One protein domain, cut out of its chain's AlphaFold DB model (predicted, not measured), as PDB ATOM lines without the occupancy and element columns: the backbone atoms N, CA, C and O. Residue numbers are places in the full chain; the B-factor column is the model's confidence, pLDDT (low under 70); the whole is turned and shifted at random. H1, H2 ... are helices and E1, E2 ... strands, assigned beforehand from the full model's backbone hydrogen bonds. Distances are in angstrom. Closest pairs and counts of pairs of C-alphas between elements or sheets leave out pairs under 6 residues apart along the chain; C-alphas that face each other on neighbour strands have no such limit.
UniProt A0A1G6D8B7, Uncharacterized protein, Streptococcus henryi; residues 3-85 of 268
ATOM      1  N   LEU A   3     -13.195 -40.067 -24.013       84.69
ATOM      2  CA  LEU A   3     -12.157 -39.130 -24.436       84.69
ATOM      3  C   LEU A   3     -12.524 -38.627 -25.824       84.69
ATOM      4  O   LEU A   3     -12.755 -39.431 -26.728       84.69
ATOM      5  N   LYS A   4     -12.553 -37.312 -25.999       82.69
ATOM      6  CA  LYS A   4     -12.574 -36.683 -27.318       82.69
ATOM      7  C   LYS A   4     -11.269 -35.928 -27.498       82.69
ATOM      8  O   LYS A   4     -10.866 -35.178 -26.612       82.69
ATOM      9  N   THR A   5     -10.648 -36.091 -28.654       77.19
ATOM     10  CA  THR A   5      -9.433 -35.359 -29.013       77.19
ATOM     11  C   THR A   5      -9.795 -34.314 -30.052       77.19
ATOM     12  O   THR A   5     -10.472 -34.617 -31.035       77.19
ATOM     13  N   ASN A   6      -9.368 -33.077 -29.824       70.19
ATOM     14  CA  ASN A   6      -9.457 -32.015 -30.807       70.19
ATOM     15  C   ASN A   6      -8.076 -31.387 -30.994       70.19
ATOM     16  O   ASN A   6      -7.377 -31.073 -30.028       70.19
ATOM     17  N   THR A   7      -7.701 -31.174 -32.246       66.75
ATOM     18  CA  THR A   7      -6.466 -30.476 -32.593       66.75
ATOM     19  C   THR A   7      -6.848 -29.083 -33.050       66.75
ATOM     20  O   THR A   7      -7.437 -28.913 -34.116       66.75
ATOM     21  N   LEU A   8      -6.520 -28.072 -32.245       60.03
ATOM     22  CA  LEU A   8      -6.629 -26.694 -32.704       60.03
ATOM     23  C   LEU A   8      -5.357 -26.330 -33.458       60.03
ATOM     24  O   LEU A   8      -4.279 -26.201 -32.874       60.03
ATOM     25  N   ASN A   9      -5.508 -26.108 -34.761       55.19
ATOM     26  CA  ASN A   9      -4.516 -25.385 -35.540       55.19
ATOM     27  C   ASN A   9      -4.622 -23.916 -35.147       55.19
ATOM     28  O   ASN A   9      -5.428 -23.169 -35.698       55.19
ATOM     29  N   ILE A  10      -3.861 -23.519 -34.135       51.16
ATOM     30  CA  ILE A  10      -3.759 -22.113 -33.771       51.16
ATOM     31  C   ILE A  10      -2.903 -21.449 -34.854       51.16
ATOM     32  O   ILE A  10      -1.743 -21.843 -35.011       51.16
ATOM     33  N   PRO A  11      -3.451 -20.496 -35.634       43.03
ATOM     34  CA  PRO A  11      -2.664 -19.794 -36.635       43.03
ATOM     35  C   PRO A  11      -1.455 -19.135 -35.965       43.03
ATOM     36  O   PRO A  11      -1.511 -18.706 -34.808       43.03
ATOM     37  N   SER A  12      -0.344 -19.091 -36.699       37.12
ATOM     38  CA  SER A  12       0.895 -18.433 -36.279       37.12
ATOM     39  C   SER A  12       0.593 -17.067 -35.657       37.12
ATOM     40  O   SER A  12      -0.047 -16.236 -36.298       37.12
ATOM     41  N   GLY A  13       1.042 -16.836 -34.421       38.38
ATOM     42  CA  GLY A  13       0.919 -15.537 -33.746       38.38
ATOM     43  C   GLY A  13       0.132 -15.547 -32.435       38.38
ATOM     44  O   GLY A  13       0.278 -14.622 -31.640       38.38
ATOM     45  N   PHE A  14      -0.628 -16.603 -32.126       40.03
ATOM     46  CA  PHE A  14      -1.270 -16.728 -30.811       40.03
ATOM     47  C   PHE A  14      -0.306 -17.324 -29.773       40.03
ATOM     48  O   PHE A  14      -0.322 -18.517 -29.468       40.03
ATOM     49  N   GLY A  15       0.529 -16.459 -29.194       43.69
ATOM     50  CA  GLY A  15       1.127 -16.718 -27.882       43.69
ATOM     51  C   GLY A  15       2.623 -17.003 -27.826       43.69
ATOM     52  O   GLY A  15       3.091 -17.396 -26.761       43.69
ATOM     53  N   SER A  16       3.407 -16.748 -28.875       38.75
ATOM     54  CA  SER A  16       4.850 -16.626 -28.670       38.75
ATOM     55  C   SER A  16       5.469 -15.478 -29.442       38.75
ATOM     56  O   SER A  16       5.404 -15.363 -30.662       38.75
ATOM     57  N   ALA A  17       6.175 -14.668 -28.675       37.56
ATOM     58  CA  ALA A  17       7.211 -13.770 -29.130       37.56
ATOM     59  C   ALA A  17       8.369 -14.498 -29.870       37.56
ATOM     60  O   ALA A  17       9.281 -13.847 -30.367       37.56
ATOM     61  N   SER A  18       8.351 -15.841 -29.945       43.75
ATOM     62  CA  SER A  18       9.427 -16.682 -30.489       43.75
ATOM     63  C   SER A  18       9.231 -17.132 -31.943       43.75
ATOM     64  O   SER A  18      10.120 -17.782 -32.485       43.75
ATOM     65  N   GLY A  19       8.077 -16.868 -32.573       39.81
ATOM     66  CA  GLY A  19       7.802 -17.307 -33.953       39.81
ATOM     67  C   GLY A  19       7.695 -18.831 -34.145       39.81
ATOM     68  O   GLY A  19       7.652 -19.313 -35.273       39.81
ATOM     69  N   THR A  20       7.655 -19.609 -33.061       45.19
ATOM     70  CA  THR A  20       7.545 -21.074 -33.102       45.19
ATOM     71  C   THR A  20       6.086 -21.492 -33.298       45.19
ATOM     72  O   THR A  20       5.199 -20.977 -32.621       45.19
ATOM     73  N   ILE A  21       5.816 -22.446 -34.195       48.91
ATOM     74  CA  ILE A  21       4.484 -23.053 -34.343       48.91
ATOM     75  C   ILE A  21       4.208 -23.903 -33.097       48.91
ATOM     76  O   ILE A  21       4.827 -24.947 -32.899       48.91
ATOM     77  N   PHE A  22       3.286 -23.465 -32.239       53.22
ATOM     78  CA  PHE A  22       2.828 -24.265 -31.102       53.22
ATOM     79  C   PHE A  22       1.679 -25.162 -31.549       53.22
ATOM     80  O   PHE A  22       0.553 -24.701 -31.725       53.22
ATOM     81  N   HIS A  23       1.938 -26.462 -31.679       57.38
ATOM     82  CA  HIS A  23       0.857 -27.440 -31.728       57.38
ATOM     83  C   HIS A  23       0.253 -27.559 -30.323       57.38
ATOM     84  O   HIS A  23       0.874 -28.116 -29.418       57.38
ATOM     85  N   LYS A  24      -0.953 -27.011 -30.128       66.81
ATOM     86  CA  LYS A  24      -1.750 -27.273 -28.925       66.81
ATOM     87  C   LYS A  24      -2.685 -28.443 -29.201       66.81
ATOM     88  O   LYS A  24      -3.509 -28.386 -30.113       66.81
ATOM     89  N   GLN A  25      -2.565 -29.493 -28.400       73.31
ATOM     90  CA  GLN A  25      -3.536 -30.584 -28.393       73.31
ATOM     91  C   GLN A  25      -4.519 -30.372 -27.248       73.31
ATOM     92  O   GLN A  25      -4.124 -29.993 -26.143       73.31
ATOM     93  N   ILE A  26      -5.801 -30.598 -27.520       76.44
ATOM     94  CA  ILE A  26      -6.863 -30.442 -26.535       76.44
ATOM     95  C   ILE A  26      -7.577 -31.775 -26.383       76.44
ATOM     96  O   ILE A  26      -8.142 -32.319 -27.331       76.44
ATOM     97  N   PHE A  27      -7.563 -32.280 -25.159       82.44
ATOM     98  CA  PHE A  27      -8.270 -33.480 -24.762       82.44
ATOM     99  C   PHE A  27      -9.488 -33.085 -23.946       82.44
ATOM    100  O   PHE A  27      -9.406 -32.260 -23.040       82.44
ATOM    101  N   PHE A  28     -10.621 -33.698 -24.237       82.06
ATOM    102  CA  PHE A  28     -11.846 -33.490 -23.492       82.06
ATOM    103  C   PHE A  28     -12.278 -34.791 -22.843       82.06
ATOM    104  O   PHE A  28     -12.457 -35.799 -23.529       82.06
ATOM    105  N   ILE A  29     -12.459 -34.755 -21.526       84.31
ATOM    106  CA  ILE A  29     -13.015 -35.872 -20.769       84.31
ATOM    107  C   ILE A  29     -14.502 -35.603 -20.543       84.31
ATOM    108  O   ILE A  29     -14.869 -34.681 -19.812       84.31
ATOM    109  N   ASP A  30     -15.347 -36.437 -21.146       84.81
ATOM    110  CA  ASP A  30     -16.743 -36.594 -20.745       84.81
ATOM    111  C   ASP A  30     -16.793 -37.583 -19.565       84.81
ATOM    112  O   ASP A  30     -16.444 -38.764 -19.700       84.81
ATOM    113  N   PHE A  31     -17.227 -37.114 -18.402       83.31
ATOM    114  CA  PHE A  31     -17.523 -37.937 -17.235       83.31
ATOM    115  C   PHE A  31     -18.954 -38.465 -17.331       83.31
ATOM    116  O   PHE A  31     -19.869 -37.737 -17.704       83.31
ATOM    117  N   ASP A  32     -19.163 -39.727 -16.949       82.06
ATOM    118  CA  ASP A  32     -20.486 -40.370 -17.032       82.06
ATOM    119  C   ASP A  32     -21.414 -39.963 -15.866       82.06
ATOM    120  O   ASP A  32     -22.476 -40.554 -15.666       82.06
ATOM    121  N   ASP A  33     -21.021 -38.966 -15.070       79.56
ATOM    122  CA  ASP A  33     -21.814 -38.453 -13.960       79.56
ATOM    123  C   ASP A  33     -22.677 -37.247 -14.361       79.56
ATOM    124  O   ASP A  33     -22.447 -36.554 -15.350       79.56
ATOM    125  N   LYS A  34     -23.726 -37.000 -13.570       79.88
ATOM    126  CA  LYS A  34     -24.637 -35.857 -13.743       79.88
ATOM    127  C   LYS A  34     -24.179 -34.623 -12.952       79.88
ATOM    128  O   LYS A  34     -25.003 -33.774 -12.615       79.88
ATOM    129  N   LEU A  35     -22.900 -34.547 -12.579       78.44
ATOM    130  CA  LEU A  35     -22.385 -33.449 -11.763       78.44
ATOM    131  C   LEU A  35     -22.122 -32.201 -12.621       78.44
ATOM    132  O   LEU A  35     -21.898 -32.306 -13.830       78.44
ATOM    133  N   PRO A  36     -22.108 -30.996 -12.017       72.94
ATOM    134  CA  PRO A  36     -21.539 -29.827 -12.673       72.94
ATOM    135  C   PRO A  36     -20.113 -30.141 -13.140       72.94
ATOM    136  O   PRO A  36     -19.358 -30.791 -12.418       72.94
ATOM    137  N   TYR A  37     -19.740 -29.671 -14.333       76.00
ATOM    138  CA  TYR A  37     -18.436 -29.976 -14.945       76.00
ATOM    139  C   TYR A  37     -18.235 -31.483 -15.229       76.00
ATOM    140  O   TYR A  37     -17.128 -32.016 -15.121       76.00
ATOM    141  N   SER A  38     -19.305 -32.174 -15.646       74.69
ATOM    142  CA  SER A  38     -19.251 -33.511 -16.267       74.69
ATOM    143  C   SER A  38     -18.515 -33.522 -17.615       74.69
ATOM    144  O   SER A  38     -18.272 -34.576 -18.185       74.69
ATOM    145  N   PHE A  39     -18.110 -32.352 -18.104       78.44
ATOM    146  CA  PHE A  39     -17.211 -32.166 -19.229       78.44
ATOM    147  C   PHE A  39     -16.003 -31.351 -18.783       78.44
ATOM    148  O   PHE A  39     -16.177 -30.294 -18.166       78.44
ATOM    149  N   TRP A  40     -14.793 -31.815 -19.097       82.06
ATOM    150  CA  TRP A  40     -13.567 -31.132 -18.695       82.06
ATOM    151  C   TRP A  40     -12.522 -31.087 -19.803       82.06
ATOM    152  O   TRP A  40     -12.228 -32.098 -20.438       82.06
ATOM    153  N   GLU A  41     -11.943 -29.905 -20.000       79.81
ATOM    154  CA  GLU A  41     -10.871 -29.665 -20.959       79.81
ATOM    155  C   GLU A  41      -9.503 -29.859 -20.290       79.81
ATOM    156  O   GLU A  41      -9.194 -29.253 -19.260       79.81
ATOM    157  N   ILE A  42      -8.673 -30.703 -20.896       81.06
ATOM    158  CA  ILE A  42      -7.275 -30.932 -20.546       81.06
ATOM    159  C   ILE A  42      -6.433 -30.502 -21.731       81.06
ATOM    160  O   ILE A  42      -6.518 -31.050 -22.828       81.06
ATOM    161  N   THR A  43      -5.624 -29.479 -21.508       73.94
ATOM    162  CA  THR A  43      -4.853 -28.848 -22.577       73.94
ATOM    163  C   THR A  43      -3.417 -29.260 -22.482       73.94
ATOM    164  O   THR A  43      -2.822 -29.217 -21.409       73.94
ATOM    165  N   TYR A  44      -2.849 -29.555 -23.636       70.06
ATOM    166  CA  TYR A  44      -1.428 -29.678 -23.801       70.06
ATOM    167  C   TYR A  44      -0.827 -28.452 -24.502       70.06
ATOM    168  O   TYR A  44      -1.296 -28.010 -25.552       70.06
ATOM    169  N   SER A  45       0.270 -27.953 -23.936       61.31
ATOM    170  CA  SER A  45       1.238 -27.075 -24.595       61.31
ATOM    171  C   SER A  45       2.643 -27.613 -24.294       61.31
ATOM    172  O   SER A  45       2.865 -28.045 -23.160       61.31
ATOM    173  N   PRO A  46       3.616 -27.533 -25.224       59.06
ATOM    174  CA  PRO A  46       5.019 -27.877 -24.961       59.06
ATOM    175  C   PRO A  46       5.583 -27.249 -23.677       59.06
ATOM    176  O   PRO A  46       6.339 -27.879 -22.942       59.06
ATOM    177  N   SER A  47       5.125 -26.042 -23.331       53.66
ATOM    178  CA  SER A  47       5.494 -25.341 -22.094       53.66
ATOM    179  C   SER A  47       5.006 -26.015 -20.796       53.66
ATOM    180  O   SER A  47       5.292 -25.513 -19.716       53.66
ATOM    181  N   MET A  48       4.207 -27.085 -20.872       60.50
ATOM    182  CA  MET A  48       3.688 -27.840 -19.719       60.50
ATOM    183  C   MET A  48       4.548 -29.072 -19.379       60.50
ATOM    184  O   MET A  48       4.220 -29.804 -18.450       60.50
ATOM    185  N   GLY A  49       5.654 -29.303 -20.100       58.34
ATOM    186  CA  GLY A  49       6.699 -30.259 -19.701       58.34
ATOM    187  C   GLY A  49       6.382 -31.743 -19.923       58.34
ATOM    188  O   GLY A  49       7.078 -32.602 -19.391       58.34
ATOM    189  N   THR A  50       5.345 -32.068 -20.697       64.44
ATOM    190  CA  THR A  50       5.023 -33.447 -21.122       64.44
ATOM    191  C   THR A  50       5.031 -33.518 -22.652       64.44
ATOM    192  O   THR A  50       5.053 -32.478 -23.294       64.44
ATOM    193  N   ASP A  51       5.087 -34.696 -23.268       74.38
ATOM    194  CA  ASP A  51       4.824 -34.839 -24.706       74.38
ATOM    195  C   ASP A  51       3.333 -35.119 -24.928       74.38
ATOM    196  O   ASP A  51       2.692 -35.805 -24.133       74.38
ATOM    197  N   SER A  52       2.790 -34.609 -26.024       74.31
ATOM    198  CA  SER A  52       1.368 -34.700 -26.346       74.31
ATOM    199  C   SER A  52       0.854 -36.154 -26.441       74.31
ATOM    200  O   SER A  52      -0.163 -36.494 -25.831       74.31
ATOM    201  N   GLY A  53       1.624 -37.060 -27.058       81.00
ATOM    202  CA  GLY A  53       1.286 -38.482 -27.161       81.00
ATOM    203  C   GLY A  53       1.491 -39.241 -25.848       81.00
ATOM    204  O   GLY A  53       0.767 -40.195 -25.547       81.00
ATOM    205  N   LYS A  54       2.445 -38.806 -25.014       84.06
ATOM    206  CA  LYS A  54       2.575 -39.314 -23.638       84.06
ATOM    207  C   LYS A  54       1.353 -38.939 -22.794       84.06
ATOM    208  O   LYS A  54       0.853 -39.794 -22.060       84.06
ATOM    209  N   LEU A  55       0.859 -37.706 -22.917       84.88
ATOM    210  CA  LEU A  55      -0.323 -37.247 -22.188       84.88
ATOM    211  C   LEU A  55      -1.570 -38.045 -22.587       84.88
ATOM    212  O   LEU A  55      -2.282 -38.519 -21.707       84.88
ATOM    213  N   GLU A  56      -1.797 -38.268 -23.883       88.25
ATOM    214  CA  GLU A  56      -2.925 -39.077 -24.368       88.25
ATOM    215  C   GLU A  56      -2.910 -40.500 -23.788       88.25
ATOM    216  O   GLU A  56      -3.909 -40.963 -23.232       88.25
ATOM    217  N   LYS A  57      -1.758 -41.185 -23.825       89.88
ATOM    218  CA  LYS A  57      -1.607 -42.527 -23.228       89.88
ATOM    219  C   LYS A  57      -1.917 -42.525 -21.731       89.88
ATOM    220  O   LYS A  57      -2.593 -43.428 -21.235       89.88
ATOM    221  N   ASN A  58      -1.444 -41.509 -21.011       89.81
ATOM    222  CA  ASN A  58      -1.707 -41.364 -19.582       89.81
ATOM    223  C   ASN A  58      -3.190 -41.075 -19.296       89.81
ATOM    224  O   ASN A  58      -3.724 -41.595 -18.316       89.81
ATOM    225  N   LEU A  59      -3.872 -40.315 -20.158       90.12
ATOM    226  CA  LEU A  59      -5.311 -40.051 -20.064       90.12
ATOM    227  C   LEU A  59      -6.138 -41.316 -20.288       90.12
ATOM    228  O   LEU A  59      -7.021 -41.613 -19.485       90.12
ATOM    229  N   LEU A  60      -5.818 -42.107 -21.314       90.62
ATOM    230  CA  LEU A  60      -6.484 -43.388 -21.567       90.62
ATOM    231  C   LEU A  60      -6.291 -44.361 -20.394       90.62
ATOM    232  O   LEU A  60      -7.249 -44.993 -19.945       90.62
ATOM    233  N   LYS A  61      -5.076 -44.431 -19.830       91.50
ATOM    234  CA  LYS A  61      -4.799 -45.235 -18.628       91.50
ATOM    235  C   LYS A  61      -5.596 -44.748 -17.419       91.50
ATOM    236  O   LYS A  61      -6.165 -45.566 -16.693       91.50
ATOM    237  N   TYR A  62      -5.654 -43.433 -17.211       91.00
ATOM    238  CA  TYR A  62      -6.464 -42.841 -16.154       91.00
ATOM    239  C   TYR A  62      -7.936 -43.216 -16.329       91.00
ATOM    240  O   TYR A  62      -8.564 -43.661 -15.379       91.00
ATOM    241  N   MET A  63      -8.476 -43.133 -17.543       88.75
ATOM    242  CA  MET A  63      -9.879 -43.454 -17.782       88.75
ATOM    243  C   MET A  63     -10.229 -44.922 -17.532       88.75
ATOM    244  O   MET A  63     -11.344 -45.214 -17.108       88.75
ATOM    245  N   ALA A  64      -9.291 -45.838 -17.778       89.31
ATOM    246  CA  ALA A  64      -9.488 -47.262 -17.530       89.31
ATOM    247  C   ALA A  64      -9.354 -47.651 -16.047       89.31
ATOM    248  O   ALA A  64      -9.989 -48.604 -15.609       89.31
ATOM    249  N   SER A  65      -8.514 -46.947 -15.278       89.38
ATOM    250  CA  SER A  65      -8.110 -47.373 -13.924       89.38
ATOM    251  C   SER A  65      -8.417 -46.373 -12.807       89.38
ATOM    252  O   SER A  65      -8.181 -46.673 -11.640       89.38
ATOM    253  N   MET A  66      -8.892 -45.172 -13.147       87.31
ATOM    254  CA  MET A  66      -9.044 -44.019 -12.249       87.31
ATOM    255  C   MET A  66      -7.753 -43.620 -11.516       87.31
ATOM    256  O   MET A  66      -7.794 -42.898 -10.522       87.31
ATOM    257  N   HIS A  67      -6.594 -44.054 -12.020       88.06
ATOM    258  CA  HIS A  67      -5.296 -43.826 -11.402       88.06
ATOM    259  C   HIS A  67      -4.281 -43.287 -12.414       88.06
ATOM    260  O   HIS A  67      -4.137 -43.795 -13.526       88.06
ATOM    261  N   THR A  68      -3.529 -42.262 -12.014       89.31
ATOM    262  CA  THR A  68      -2.432 -41.687 -12.800       89.31
ATOM    263  C   THR A  68      -1.411 -41.010 -11.891       89.31
ATOM    264  O   THR A  68      -1.763 -40.518 -10.823       89.31
ATOM    265  N   SER A  69      -0.151 -40.983 -12.324       87.88
ATOM    266  CA  SER A  69       0.925 -40.184 -11.723       87.88
ATOM    267  C   SER A  69       1.297 -38.967 -12.579       87.88
ATOM    268  O   SER A  69       2.222 -38.236 -12.233       87.88
ATOM    269  N   ASP A  70       0.605 -38.754 -13.704       88.06
ATOM    270  CA  ASP A  70       0.860 -37.615 -14.578       88.06
ATOM    271  C   ASP A  70       0.406 -36.314 -13.888       88.06
ATOM    272  O   ASP A  70      -0.785 -36.167 -13.584       88.06
ATOM    273  N   PRO A  71       1.321 -35.365 -13.625       84.56
ATOM    274  CA  PRO A  71       1.012 -34.176 -12.842       84.56
ATOM    275  C   PRO A  71       0.004 -33.254 -13.534       84.56
ATOM    276  O   PRO A  71      -0.769 -32.589 -12.844       84.56
ATOM    277  N   ILE A  72      -0.041 -33.235 -14.873       83.31
ATOM    278  CA  ILE A  72      -1.015 -32.433 -15.624       83.31
ATOM    279  C   ILE A  72      -2.413 -32.995 -15.372       83.31
ATOM    280  O   ILE A  72      -3.321 -32.258 -14.983       83.31
ATOM    281  N   ILE A  73      -2.579 -34.314 -15.523       87.00
ATOM    282  CA  ILE A  73      -3.873 -34.974 -15.303       87.00
ATOM    283  C   ILE A  73      -4.310 -34.809 -13.845       87.00
ATOM    284  O   ILE A  73      -5.443 -34.400 -13.595       87.00
ATOM    285  N   ILE A  74      -3.412 -35.047 -12.882       88.62
ATOM    286  CA  ILE A  74      -3.695 -34.856 -11.449       88.62
ATOM    287  C   ILE A  74      -4.178 -33.429 -11.181       88.62
ATOM    288  O   ILE A  74      -5.188 -33.243 -10.501       88.62
ATOM    289  N   ASN A  75      -3.498 -32.420 -11.735       86.44
ATOM    290  CA  ASN A  75      -3.881 -31.027 -11.545       86.44
ATOM    291  C   ASN A  75      -5.295 -30.751 -12.086       86.44
ATOM    292  O   ASN A  75      -6.144 -30.225 -11.364       86.44
ATOM    293  N   HIS A  76      -5.591 -31.173 -13.317       86.81
ATOM    294  CA  HIS A  76      -6.918 -31.007 -13.915       86.81
ATOM    295  C   HIS A  76      -8.029 -31.713 -13.118       86.81
ATOM    296  O   HIS A  76      -9.088 -31.122 -12.899       86.81
ATOM    297  N   ILE A  77      -7.796 -32.940 -12.642       86.56
ATOM    298  CA  ILE A  77      -8.767 -33.674 -11.814       86.56
ATOM    299  C   ILE A  77      -8.952 -33.007 -10.446       86.56
ATOM    300  O   ILE A  77     -10.079 -32.922  -9.957       86.56
ATOM    301  N   SER A  78      -7.883 -32.472  -9.849       88.56
ATOM    302  CA  SER A  78      -7.974 -31.733  -8.585       88.56
ATOM    303  C   SER A  78      -8.886 -30.511  -8.706       88.56
ATOM    304  O   SER A  78      -9.746 -30.308  -7.849       88.56
ATOM    305  N   TRP A  79      -8.779 -29.763  -9.812       86.62
ATOM    306  CA  TRP A  79      -9.676 -28.653 -10.117       86.62
ATOM    307  C   TRP A  79     -11.114 -29.117 -10.231       86.62
ATOM    308  O   TRP A  79     -11.971 -28.601  -9.525       86.62
ATOM    309  N   ARG A  80     -11.391 -30.131 -11.052       86.12
ATOM    310  CA  ARG A  80     -12.750 -30.664 -11.183       86.12
ATOM    311  C   ARG A  80     -13.352 -31.043  -9.823       86.12
ATOM    312  O   ARG A  80     -14.469 -30.631  -9.514       86.12
ATOM    313  N   ASN A  81     -12.606 -31.774  -8.997       86.75
ATOM    314  CA  ASN A  81     -13.057 -32.197  -7.670       86.75
ATOM    315  C   ASN A  81     -13.324 -31.003  -6.742       86.75
ATOM    316  O   ASN A  81     -14.336 -30.981  -6.040       86.75
ATOM    317  N   PHE A  82     -12.453 -29.994  -6.769       86.69
ATOM    318  CA  PHE A  82     -12.645 -28.745  -6.035       86.69
ATOM    319  C   PHE A  82     -13.916 -28.003  -6.469       86.69
ATOM    320  O   PHE A  82     -14.653 -27.491  -5.640       86.69
ATOM    321  N   LEU A  83     -14.227 -27.974  -7.765       82.38
ATOM    322  CA  LEU A  83     -15.396 -27.251  -8.280       82.38
ATOM    323  C   LEU A  83     -16.729 -27.913  -7.920       82.38
ATOM    324  O   LEU A  83     -17.752 -27.229  -7.768       82.38
ATOM    325  N   ILE A  84     -16.709 -29.241  -7.796       84.56
ATOM    326  CA  ILE A  84     -17.838 -30.056  -7.343       84.56
ATOM    327  C   ILE A  84     -18.065 -29.866  -5.836       84.56
ATOM    328  O   ILE A  84     -19.215 -29.886  -5.386       84.56
ATOM    329  N   SER A  85     -17.007 -29.638  -5.048       79.25
ATOM    330  CA  SER A  85     -17.147 -29.343  -3.623       79.25
ATOM    331  C   SER A  85     -17.711 -27.919  -3.441       79.25
ATOM    332  O   SER A  85     -17.224 -26.917  -3.958       79.25
TER     333      SER A  85
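Overview. This is residues 3 to 85 of the 268 residues of an uncharacterized protein of Streptococcus henryi (UniProt A0A1G6D8B7). A narrow, twisted sheet of three strands has helix H1 running along it over E2, while helix H2 packs on E3. The links between the strands, residues 9 to 23 and residues 31 to 38, lie at opposite ends and make the long axis. The printed part has 83 residues, with named elements E1, E2, E3, H1 and H2 along the chain; the sheet's order is E1, E2, E3, all antiparallel, and the class is mixed. It is only just compact, close to loose, with a radius of gyration of the C-alphas of 13.9 A, and elongated, spanning 41 by 23 by 20 A.

Arrangement. E1, residues 3 to 8, and E2, residues 24 to 30, form a hairpin, with N 4 and O 28 2.9 A apart, within hydrogen-bond range. E3, residues 39 to 44, forms a hairpin with E2, with N 42 and O 27 2.7 A apart, within hydrogen-bond range. These strands make a meander, each the antiparallel neighbour of the one before. H1, residues 52 to 65, is on the sheet at a height of 10.0 A, over E2 and along the strands, at 5 degrees to E2 on the local plane. The closest C-alphas of H1 and E2 are those of Ser 52 and Gln 25, 6.7 A apart. H2, residues 71 to 84, is also on the sheet, in an arrangement of two layers, helices on one face of a sheet. Its closest C-alpha pair with E3 is His 76 and Ile 42, 6.6 A apart. H1 and H2 are close but not clearly touching, with the C-alphas of Leu 59 and Ile 73 closest at 7.1 A. They run the same way at a steep tilt of 52 degrees. In H1 and H2 every O i to N i+4 pair is within hydrogen-bond range.

Along the chain. E1 begins at C-alpha 3, (-12.157, -39.130, -24.436), and measures 15.9 A from first to last C-alpha; E2 measures 19.5 A and E3 16.6 A. H1 and H2 each measure 20.1 A, and H2 ends at C-alpha 84, (-17.838, -30.056, -7.343).

Size, cuts and confidence. The C-alphas farthest apart, those of Ser 18 and Lys 34, are 42.5 A apart. The printed part has no cut, and the link from E1 to E2 is long, with 15 residues. The mean pLDDT of the printed part is 73.9, and residues 7 to 24 and 45 to 50 are under 70.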